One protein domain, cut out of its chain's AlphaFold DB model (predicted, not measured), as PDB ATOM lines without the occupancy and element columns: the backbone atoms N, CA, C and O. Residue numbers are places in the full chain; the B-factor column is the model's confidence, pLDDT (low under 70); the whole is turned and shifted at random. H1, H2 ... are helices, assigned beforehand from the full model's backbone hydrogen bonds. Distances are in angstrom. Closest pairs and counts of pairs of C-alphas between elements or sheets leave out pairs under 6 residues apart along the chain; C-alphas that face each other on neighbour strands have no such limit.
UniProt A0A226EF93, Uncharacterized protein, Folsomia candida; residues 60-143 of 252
ATOM      1  N   VAL A  60     166.382 144.831 199.314       42.44
ATOM      2  CA  VAL A  60     167.006 143.979 198.295       42.44
ATOM      3  C   VAL A  60     165.873 143.199 197.637       42.44
ATOM      4  O   VAL A  60     165.245 142.369 198.296       42.44
ATOM      5  N   VAL A  61     165.598 143.421 196.355       44.44
ATOM      6  CA  VAL A  61     164.729 142.514 195.601       44.44
ATOM      7  C   VAL A  61     165.567 141.876 194.512       44.44
ATOM      8  O   VAL A  61     166.084 142.541 193.623       44.44
ATOM      9  N   ASN A  62     165.748 140.567 194.630       62.81
ATOM     10  CA  ASN A  62     166.579 139.802 193.721       62.81
ATOM     11  C   ASN A  62     165.732 139.441 192.495       62.81
ATOM     12  O   ASN A  62     164.861 138.574 192.586       62.81
ATOM     13  N   PHE A  63     165.923 140.138 191.375       63.47
ATOM     14  CA  PHE A  63     165.304 139.708 190.126       63.47
ATOM     15  C   PHE A  63     166.064 138.513 189.560       63.47
ATOM     16  O   PHE A  63     167.299 138.521 189.569       63.47
ATOM     17  N   PRO A  64     165.358 137.501 189.037       77.81
ATOM     18  CA  PRO A  64     166.016 136.441 188.304       77.81
ATOM     19  C   PRO A  64     166.662 137.046 187.054       77.81
ATOM     20  O   PRO A  64     166.004 137.666 186.218       77.81
ATOM     21  N   LEU A  65     167.977 136.886 186.957       78.00
ATOM     22  CA  LEU A  65     168.735 137.200 185.759       78.00
ATOM     23  C   LEU A  65     168.592 136.004 184.819       78.00
ATOM     24  O   LEU A  65     169.037 134.908 185.159       78.00
ATOM     25  N   MET A  66     167.964 136.193 183.660       79.50
ATOM     26  CA  MET A  66     167.829 135.094 182.704       79.50
ATOM     27  C   MET A  66     169.107 134.997 181.891       79.50
ATOM     28  O   MET A  66     169.466 135.937 181.169       79.50
ATOM     29  N   ASN A  67     169.783 133.857 181.990       81.19
ATOM     30  CA  ASN A  67     170.898 133.563 181.112       81.19
ATOM     31  C   ASN A  67     170.422 132.806 179.867       81.19
ATOM     32  O   ASN A  67     169.343 132.207 179.836       81.19
ATOM     33  N   ARG A  68     171.258 132.811 178.831       79.50
ATOM     34  CA  ARG A  68     171.002 132.124 177.562       79.50
ATOM     35  C   ARG A  68     170.616 130.656 177.761       79.50
ATOM     36  O   ARG A  68     169.626 130.204 177.197       79.50
ATOM     37  N   THR A  69     171.365 129.940 178.598       80.75
ATOM     38  CA  THR A  69     171.154 128.513 178.882       80.75
ATOM     39  C   THR A  69     169.783 128.220 179.481       80.75
ATOM     40  O   THR A  69     169.230 127.150 179.250       80.75
ATOM     41  N   ASP A  70     169.216 129.157 180.242       80.62
ATOM     42  CA  ASP A  70     167.930 128.954 180.912       80.62
ATOM     43  C   ASP A  70     166.763 129.154 179.950       80.62
ATOM     44  O   ASP A  70     165.772 128.429 180.018       80.62
ATOM     45  N   VAL A  71     166.906 130.088 179.006       81.50
ATOM     46  CA  VAL A  71     165.947 130.249 177.907       81.50
ATOM     47  C   VAL A  71     166.001 129.041 176.974       81.50
ATOM     48  O   VAL A  71     164.955 128.482 176.652       81.50
ATOM     49  N   GLU A  72     167.204 128.594 176.596       82.00
ATOM     50  CA  GLU A  72     167.390 127.420 175.732       82.00
ATOM     51  C   GLU A  72     166.816 126.142 176.371       82.00
ATOM     52  O   GLU A  72     166.145 125.369 175.692       82.00
ATOM     53  N   ARG A  73     166.994 125.941 177.686       83.38
ATOM     54  CA  ARG A  73     166.471 124.759 178.395       83.38
ATOM     55  C   ARG A  73     164.947 124.766 178.540       83.38
ATOM     56  O   ARG A  73     164.320 123.713 178.461       83.38
ATOM     57  N   ASN A  74     164.349 125.934 178.768       80.44
ATOM     58  CA  ASN A  74     162.918 126.045 179.070       80.44
ATOM     59  C   ASN A  74     162.035 126.216 177.829       80.44
ATOM     60  O   ASN A  74     160.807 126.211 177.934       80.44
ATOM     61  N   CYS A  75     162.638 126.355 176.651       82.00
ATOM     62  CA  CYS A  75     161.917 126.604 175.419       82.00
ATOM     63  C   CYS A  75     161.918 125.397 174.488       82.00
ATOM     64  O   CYS A  75     162.756 125.251 173.604       82.00
ATOM     65  N   THR A  76     160.885 124.570 174.613       77.00
ATOM     66  CA  THR A  76     160.669 123.404 173.741       77.00
ATOM     67  C   THR A  76     160.401 123.770 172.276       77.00
ATOM     68  O   THR A  76     160.503 122.916 171.398       77.00
ATOM     69  N   LYS A  77     160.074 125.039 171.986       74.56
ATOM     70  CA  LYS A  77     159.856 125.548 170.621       74.56
ATOM     71  C   LYS A  77     161.147 125.829 169.852       74.56
ATOM     72  O   LYS A  77     161.098 125.876 168.625       74.56
ATOM     73  N   LEU A  78     162.290 125.962 170.529       72.75
ATOM     74  CA  LEU A  78     163.605 126.062 169.889       72.75
ATOM     75  C   LEU A  78     164.083 124.663 169.477       72.75
ATOM     76  O   LEU A  78     165.131 124.190 169.893       72.75
ATOM     77  N   SER A  79     163.294 123.965 168.664       60.12
ATOM     78  CA  SER A  79     163.620 122.601 168.229       60.12
ATOM     79  C   SER A  79     164.830 122.538 167.286       60.12
ATOM     80  O   SER A  79     165.337 121.451 167.036       60.12
ATOM     81  N   LEU A  80     165.318 123.676 166.772       54.19
ATOM     82  CA  LEU A  80     166.249 123.708 165.635       54.19
ATOM     83  C   LEU A  80     167.329 124.804 165.693       54.19
ATOM     84  O   LEU A  80     168.048 124.993 164.714       54.19
ATOM     85  N   GLY A  81     167.488 125.537 166.801       61.78
ATOM     86  CA  GLY A  81     168.438 126.651 166.819       61.78
ATOM     87  C   GLY A  81     168.886 127.083 168.205       61.78
ATOM     88  O   GLY A  81     168.072 127.351 169.083       61.78
ATOM     89  N   LYS A  82     170.205 127.201 168.366       81.06
ATOM     90  CA  LYS A  82     170.834 127.940 169.463       81.06
ATOM     91  C   LYS A  82     170.345 129.389 169.445       81.06
ATOM     92  O   LYS A  82     170.234 129.981 168.371       81.06
ATOM     93  N   CYS A  83     170.120 129.979 170.616       81.94
ATOM     94  CA  CYS A  83     169.791 131.395 170.689       81.94
ATOM     95  C   CYS A  83     170.927 132.224 170.102       81.94
ATOM     96  O   CYS A  83     172.097 132.025 170.447       81.94
ATOM     97  N   TRP A  84     170.591 133.144 169.199       80.88
ATOM     98  CA  TRP A  84     171.584 134.048 168.643       80.88
ATOM     99  C   TRP A  84     172.107 134.943 169.769       80.88
ATOM    100  O   TRP A  84     171.337 135.624 170.443       80.88
ATOM    101  N   SER A  85     173.419 134.903 170.005       78.44
ATOM    102  CA  SER A  85     174.089 135.863 170.876       78.44
ATOM    103  C   SER A  85     174.491 137.055 170.026       78.44
ATOM    104  O   SER A  85     175.239 136.898 169.064       78.44
ATOM    105  N   SER A  86     173.972 138.226 170.369       78.19
ATOM    106  CA  SER A  86     174.422 139.484 169.790       78.19
ATOM    107  C   SER A  86     175.697 139.950 170.500       78.19
ATOM    108  O   SER A  86     175.843 139.684 171.692       78.19
ATOM    109  N   ASP A  87     176.588 140.680 169.828       85.25
ATOM    110  CA  ASP A  87     177.747 141.314 170.488       85.25
ATOM    111  C   ASP A  87     177.316 142.465 171.417       85.25
ATOM    112  O   ASP A  87     178.056 142.908 172.296       85.25
ATOM    113  N   TYR A  88     176.076 142.936 171.261       79.75
ATOM    114  CA  TYR A  88     175.477 143.929 172.138       79.75
ATOM    115  C   TYR A  88     175.081 143.285 173.473       79.75
ATOM    116  O   TYR A  88     174.066 142.604 173.573       79.75
ATOM    117  N   LEU A  89     175.866 143.542 174.519       79.75
ATOM    118  CA  LEU A  89     175.632 143.061 175.889       79.75
ATOM    119  C   LEU A  89     174.760 144.013 176.724       79.75
ATOM    120  O   LEU A  89     174.836 144.010 177.950       79.75
ATOM    121  N   LEU A  90     173.960 144.868 176.078       85.44
ATOM    122  CA  LEU A  90     173.067 145.773 176.795       85.44
ATOM    123  C   LEU A  90     171.872 144.982 177.340       85.44
ATOM    124  O   LEU A  90     171.099 144.428 176.552       85.44
ATOM    125  N   PRO A  91     171.705 144.919 178.666       87.75
ATOM    126  CA  PRO A  91     170.638 144.151 179.258       87.75
ATOM    127  C   PRO A  91     169.298 144.847 179.085       87.75
ATOM    128  O   PRO A  91     169.190 146.072 179.031       87.75
ATOM    129  N   ILE A  92     168.260 144.028 179.018       90.00
ATOM    130  CA  ILE A  92     166.901 144.441 178.717       90.00
ATOM    131  C   ILE A  92     165.978 143.986 179.841       90.00
ATOM    132  O   ILE A  92     165.978 142.816 180.221       90.00
ATOM    133  N   CYS A  93     165.176 144.917 180.354       90.00
ATOM    134  CA  CYS A  93     164.076 144.636 181.274       90.00
ATOM    135  C   CYS A  93     162.829 144.322 180.426       90.00
ATOM    136  O   CYS A  93     162.471 145.072 179.516       90.00
ATOM    137  N   ALA A  94     162.206 143.180 180.685       90.81
ATOM    138  CA  ALA A  94     161.032 142.713 179.961       90.81
ATOM    139  C   ALA A  94     159.755 142.831 180.808       90.81
ATOM    140  O   ALA A  94     159.823 142.951 182.033       90.81
ATOM    141  N   SER A  95     158.583 142.733 180.172       92.50
ATOM    142  CA  SER A  95     157.275 142.852 180.842       92.50
ATOM    143  C   SER A  95     157.033 141.811 181.947       92.50
ATOM    144  O   SER A  95     156.234 142.037 182.855       92.50
ATOM    145  N   ASN A  96     157.752 140.686 181.916       88.25
ATOM    146  CA  ASN A  96     157.719 139.639 182.939       88.25
ATOM    147  C   ASN A  96     158.613 139.935 184.160       88.25
ATOM    148  O   ASN A  96     158.807 139.052 184.994       88.25
ATOM    149  N   MET A  97     159.153 141.155 184.279       88.44
ATOM    150  CA  MET A  97     160.080 141.573 185.341       88.44
ATOM    151  C   MET A  97     161.383 140.759 185.384       88.44
ATOM    152  O   MET A  97     162.042 140.681 186.423       88.44
ATOM    153  N   ILE A  98     161.755 140.141 184.264       89.25
ATOM    154  CA  ILE A  98     163.017 139.428 184.107       89.25
ATOM    155  C   ILE A  98     163.989 140.325 183.343       89.25
ATOM    156  O   ILE A  98     163.619 140.980 182.364       89.25
ATOM    157  N   VAL A  99     165.242 140.352 183.801       89.94
ATOM    158  CA  VAL A  99     166.324 141.055 183.107       89.94
ATOM    159  C   VAL A  99     167.089 140.056 182.250       89.94
ATOM    160  O   VAL A  99     167.641 139.071 182.748       89.94
ATOM    161  N   TYR A 100     167.127 140.326 180.953       89.25
ATOM    162  CA  TYR A 100     167.867 139.558 179.965       89.25
ATOM    163  C   TYR A 100     169.222 140.217 179.750       89.25
ATOM    164  O   TYR A 100     169.274 141.396 179.424       89.25
ATOM    165  N   GLN A 101     170.318 139.472 179.907       87.94
ATOM    166  CA  GLN A 101     171.679 140.024 179.777       87.94
ATOM    167  C   GLN A 101     172.021 140.501 178.357       87.94
ATOM    168  O   GLN A 101     172.976 141.244 178.165       87.94
ATOM    169  N   ASN A 102     171.276 140.034 177.355       89.44
ATOM    170  CA  ASN A 102     171.564 140.277 175.952       89.44
ATOM    171  C   ASN A 102     170.252 140.376 175.153       89.44
ATOM    172  O   ASN A 102     169.355 139.549 175.367       89.44
ATOM    173  N   PRO A 103     170.130 141.307 174.190       90.50
ATOM    174  CA  PRO A 103     168.953 141.424 173.334       90.50
ATOM    175  C   PRO A 103     168.658 140.173 172.514       90.50
ATOM    176  O   PRO A 103     167.495 139.821 172.336       90.50
ATOM    177  N   GLY A 104     169.689 139.454 172.071       90.00
ATOM    178  CA  GLY A 104     169.529 138.179 171.379       90.00
ATOM    179  C   GLY A 104     168.835 137.128 172.250       90.00
ATOM    180  O   GLY A 104     167.955 136.412 171.776       90.00
ATOM    181  N   VAL A 105     169.132 137.105 173.556       90.12
ATOM    182  CA  VAL A 105     168.463 136.209 174.516       90.12
ATOM    183  C   VAL A 105     167.005 136.626 174.735       90.12
ATOM    184  O   VAL A 105     166.137 135.758 174.812       90.12
ATOM    185  N   PHE A 106     166.712 137.930 174.770       92.62
ATOM    186  CA  PHE A 106     165.337 138.436 174.850       92.62
ATOM    187  C   PHE A 106     164.501 138.045 173.620       92.62
ATOM    188  O   PHE A 106     163.410 137.501 173.775       92.62
ATOM    189  N   VAL A 107     165.024 138.240 172.404       91.38
ATOM    190  CA  VAL A 107     164.345 137.827 171.158       91.38
ATOM    191  C   VAL A 107     164.071 136.327 171.167       91.38
ATOM    192  O   VAL A 107     162.983 135.881 170.810       91.38
ATOM    193  N   CYS A 108     165.035 135.542 171.645       91.62
ATOM    194  CA  CYS A 108     164.854 134.111 171.818       91.62
ATOM    195  C   CYS A 108     163.711 133.790 172.790       91.62
ATOM    196  O   CYS A 108     162.841 132.976 172.489       91.62
ATOM    197  N   ALA A 109     163.664 134.483 173.929       92.25
ATOM    198  CA  ALA A 109     162.595 134.327 174.903       92.25
ATOM    199  C   ALA A 109     161.220 134.722 174.340       92.25
ATOM    200  O   ALA A 109     160.245 134.052 174.667       92.25
ATOM    201  N   GLN A 110     161.121 135.718 173.454       93.19
ATOM    202  CA  GLN A 110     159.851 136.085 172.808       93.19
ATOM    203  C   GLN A 110     159.277 134.973 171.919       93.19
ATOM    204  O   GLN A 110     158.062 134.804 171.848       93.19
ATOM    205  N   VAL A 111     160.127 134.169 171.270       91.12
ATOM    206  CA  VAL A 111     159.671 133.002 170.484       91.12
ATOM    207  C   VAL A 111     159.003 131.964 171.392       91.12
ATOM    208  O   VAL A 111     158.016 131.315 171.029       91.12
ATOM    209  N   CYS A 112     159.544 131.814 172.595       90.12
ATOM    210  CA  CYS A 112     159.094 130.858 173.598       90.12
ATOM    211  C   CYS A 112     157.841 131.352 174.324       90.12
ATOM    212  O   CYS A 112     156.894 130.589 174.532       90.12
ATOM    213  N   TYR A 113     157.836 132.641 174.649       90.94
ATOM    214  CA  TYR A 113     156.845 133.331 175.453       90.94
ATOM    215  C   TYR A 113     156.359 134.571 174.681       90.94
ATOM    216  O   TYR A 113     156.898 135.666 174.860       90.94
ATOM    217  N   PRO A 114     155.347 134.415 173.812       90.38
ATOM    218  CA  PRO A 114     154.874 135.499 172.951       90.38
ATOM    219  C   PRO A 114     154.261 136.672 173.731       90.38
ATOM    220  O   PRO A 114     154.141 137.760 173.182       90.38
ATOM    221  N   ASP A 115     153.909 136.462 175.003       93.75
ATOM    222  CA  ASP A 115     153.352 137.488 175.890       93.75
ATOM    223  C   ASP A 115     154.430 138.396 176.516       93.75
ATOM    224  O   ASP A 115     154.113 139.340 177.245       93.75
ATOM    225  N   ILE A 116     155.718 138.109 176.279       93.19
ATOM    226  CA  ILE A 116     156.809 138.950 176.768       93.19
ATOM    227  C   ILE A 116     157.014 140.118 175.804       93.19
ATOM    228  O   ILE A 116     157.454 139.966 174.662       93.19
ATOM    229  N   GLU A 117     156.772 141.316 176.316       93.25
ATOM    230  CA  GLU A 117     156.980 142.566 175.606       93.25
ATOM    231  C   GLU A 117     158.225 143.275 176.134       93.25
ATOM    232  O   GLU A 117     158.638 143.120 177.288       93.25
ATOM    233  N   LEU A 118     158.841 144.052 175.247       89.56
ATOM    234  CA  LEU A 118     159.991 144.867 175.587       89.56
ATOM    235  C   LEU A 118     159.511 146.076 176.391       89.56
ATOM    236  O   LEU A 118     158.843 146.952 175.844       89.56
ATOM    237  N   GLU A 119     159.892 146.167 177.664       85.94
ATOM    238  CA  GLU A 119     159.736 147.406 178.424       85.94
ATOM    239  C   GLU A 119     160.984 148.266 178.212       85.94
ATOM    240  O   GLU A 119     161.936 148.236 178.993       85.94
ATOM    241  N   ILE A 120     160.993 149.038 177.118       65.00
ATOM    242  CA  ILE A 120     162.026 150.056 176.893       65.00
ATOM    243  C   ILE A 120     161.875 151.115 177.984       65.00
ATOM    244  O   ILE A 120     161.027 151.999 177.908       65.00
ATOM    245  N   PHE A 121     162.721 151.034 178.999       58.34
ATOM    246  CA  PHE A 121     162.889 152.087 179.987       58.34
ATOM    247  C   PHE A 121     164.379 152.344 180.166       58.34
ATOM    248  O   PHE A 121     164.960 152.059 181.205       58.34
ATOM    249  N   CYS A 122     165.010 152.895 179.141       43.94
ATOM    250  CA  CYS A 122     166.247 153.638 179.312       43.94
ATOM    251  C   CYS A 122     166.049 154.924 178.523       43.94
ATOM    252  O   CYS A 122     166.200 154.932 177.305       43.94
ATOM    253  N   ASP A 123     165.607 155.971 179.212       40.59
ATOM    254  CA  ASP A 123     165.666 157.323 178.677       40.59
ATOM    255  C   ASP A 123     167.137 157.765 178.805       40.59
ATOM    256  O   ASP A 123     167.641 157.827 179.928       40.59
ATOM    257  N   PRO A 124     167.880 157.981 177.705       41.31
ATOM    258  CA  PRO A 124     169.311 158.288 177.756       41.31
ATOM    259  C   PRO A 124     169.618 159.725 178.222       41.31
ATOM    260  O   PRO A 124     170.771 160.141 178.188       41.31
ATOM    261  N   HIS A 125     168.622 160.493 178.670       36.03
ATOM    262  CA  HIS A 125     168.778 161.892 179.090       36.03
ATOM    263  C   HIS A 125     168.950 162.090 180.608       36.03
ATOM    264  O   HIS A 125     168.500 163.090 181.164       36.03
ATOM    265  N   GLY A 126     169.632 161.166 181.291       43.25
ATOM    266  CA  GLY A 126     170.165 161.393 182.639       43.25
ATOM    267  C   GLY A 126     171.606 161.898 182.551       43.25
ATOM    268  O   GLY A 126     172.509 161.126 182.258       43.25
ATOM    269  N   THR A 127     171.818 163.194 182.757       38.00
ATOM    270  CA  THR A 127     173.083 163.923 182.550       38.00
ATOM    271  C   THR A 127     174.168 163.687 183.611       38.00
ATOM    272  O   THR A 127     174.928 164.605 183.886       38.00
ATOM    273  N   ASP A 128     174.298 162.486 184.176       38.47
ATOM    274  CA  ASP A 128     175.419 162.162 185.068       38.47
ATOM    275  C   ASP A 128     176.008 160.791 184.725       38.47
ATOM    276  O   ASP A 128     175.351 159.753 184.777       38.47
ATOM    277  N   VAL A 129     177.278 160.822 184.324       43.44
ATOM    278  CA  VAL A 129     178.005 159.750 183.623       43.44
ATOM    279  C   VAL A 129     178.369 158.561 184.528       43.44
ATOM    280  O   VAL A 129     178.861 157.551 184.034       43.44
ATOM    281  N   ASP A 130     178.066 158.637 185.825       45.97
ATOM    282  CA  ASP A 130     178.423 157.615 186.820       45.97
ATOM    283  C   ASP A 130     177.230 156.803 187.345       45.97
ATOM    284  O   ASP A 130     177.404 155.855 188.114       45.97
ATOM    285  N   GLU A 131     176.007 157.106 186.903       45.16
ATOM    286  CA  GLU A 131     174.824 156.360 187.313       45.16
ATOM    287  C   GLU A 131     174.148 155.743 186.089       45.16
ATOM    288  O   GLU A 131     173.299 156.347 185.439       45.16
ATOM    289  N   LEU A 132     174.523 154.499 185.776       42.75
ATOM    290  CA  LEU A 132     173.801 153.617 184.855       42.75
ATOM    291  C   LEU A 132     172.328 153.533 185.295       42.75
ATOM    292  O   LEU A 132     171.930 152.685 186.096       42.75
ATOM    293  N   GLN A 133     171.497 154.450 184.797       42.97
ATOM    294  CA  GLN A 133     170.100 154.558 185.184       42.97
ATOM    295  C   GLN A 133     169.275 153.497 184.455       42.97
ATOM    296  O   GLN A 133     168.712 153.732 183.392       42.97
ATOM    297  N   TRP A 134     169.213 152.299 185.032       48.16
ATOM    298  CA  TRP A 134     168.434 151.197 184.474       48.16
ATOM    299  C   TRP A 134     166.965 151.308 184.895       48.16
ATOM    300  O   TRP A 134     166.679 151.559 186.057       48.16
ATOM    301  N   CYS A 135     166.053 151.146 183.931       46.19
ATOM    302  CA  CYS A 135     164.586 151.053 183.993       46.19
ATOM    303  C   CYS A 135     163.871 151.389 185.303       46.19
ATOM    304  O   CYS A 135     163.897 150.590 186.215       46.19
ATOM    305  N   LYS A 136     163.084 152.477 185.363       50.03
ATOM    306  CA  LYS A 136     162.324 152.950 186.551       50.03
ATOM    307  C   LYS A 136     161.459 151.876 187.250       50.03
ATOM    308  O   LYS A 136     161.342 151.915 188.469       50.03
ATOM    309  N   LYS A 137     160.914 150.893 186.514       51.72
ATOM    310  CA  LYS A 137     160.195 149.719 187.068       51.72
ATOM    311  C   LYS A 137     161.128 148.651 187.655       51.72
ATOM    312  O   LYS A 137     160.810 148.031 188.665       51.72
ATOM    313  N   CYS A 138     162.290 148.467 187.041       47.66
ATOM    314  CA  CYS A 138     163.373 147.610 187.514       47.66
ATOM    315  C   CYS A 138     164.257 148.334 188.585       47.66
ATOM    316  O   CYS A 138     164.881 147.687 189.423       47.66
ATOM    317  N   LYS A 139     164.273 149.676 188.636       45.06
ATOM    318  CA  LYS A 139     165.200 150.532 189.408       45.06
ATOM    319  C   LYS A 139     164.852 150.649 190.876       45.06
ATOM    320  O   LYS A 139     165.752 150.787 191.687       45.06
ATOM    321  N   GLU A 140     163.578 150.528 191.245       45.69
ATOM    322  CA  GLU A 140     163.207 150.456 192.666       45.69
ATOM    323  C   GLU A 140     163.779 149.187 193.342       45.69
ATOM    324  O   GLU A 140     163.704 149.030 194.556       45.69
ATOM    325  N   LYS A 141     164.369 148.272 192.557       43.25
ATOM    326  CA  LYS A 141     164.737 146.924 192.983       43.25
ATOM    327  C   LYS A 141     166.150 146.464 192.562       43.25
ATOM    328  O   LYS A 141     166.668 145.542 193.182       43.25
ATOM    329  N   ILE A 142     166.816 147.107 191.590       40.16
ATOM    330  CA  ILE A 142     168.171 146.725 191.106       40.16
ATOM    331  C   ILE A 142     169.330 147.455 191.823       40.16
ATOM    332  O   ILE A 142     170.476 147.010 191.747       40.16
ATOM    333  N   THR A 143     169.087 148.504 192.617       39.94
ATOM    334  CA  THR A 143     170.134 149.336 193.267       39.94
ATOM    335  C   THR A 143     170.914 148.666 194.414       39.94
ATOM    336  O   THR A 143     171.538 149.336 195.238       39.94
TER     337      THR A 143
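Overview. This is residues 60 to 143 of the 252 residues of an uncharacterized protein of Folsomia candida (UniProt A0A226EF93). What is its shape? It has little regular structure: mostly loop, with short helices H1 and H2 side by side toward one end and H3 toward the other, where residues 126 to 131 stick out. Between them, residues 99 to 100 pair briefly with residues 65 to 66, parallel, and 92 to 93, antiparallel. What is printed? The 84 residues hold three named helices, H1, H2, H3 in order, 24 residues, and no named strand: all helix, compact, radius of gyration of the C-alphas 13.7 A, spans 44 by 27 by 19 A.

Along the chain. Where is H1? Residues 68 to 74, 10.2 A, from C-alpha 68 at (171.002, 132.124, 177.562). And the others? H2 is residues 103 to 112, 14.5 A; H3 is residues 136 to 142, 9.7 A, ending at C-alpha 142, (168.171, 146.725, 191.106).

Arrangement. Which touch? H1 and H2 touch, closest C-alphas Arg 68 and Val 105, 5.7 A, the same way at a shallow tilt of 5 degrees. H3 is apart from both. Backbones? Every O i to N i+4 pair is within hydrogen-bond range in H1 and H2; in H3 1 of 3, and 1 of 4 O i to N i+3.

Size, cuts and confidence. Any cut? The printed part has no cut; both links are long. Where is confidence low? pLDDT is under 70 at residues 60 to 63, 79 to 81 and 120 to 143.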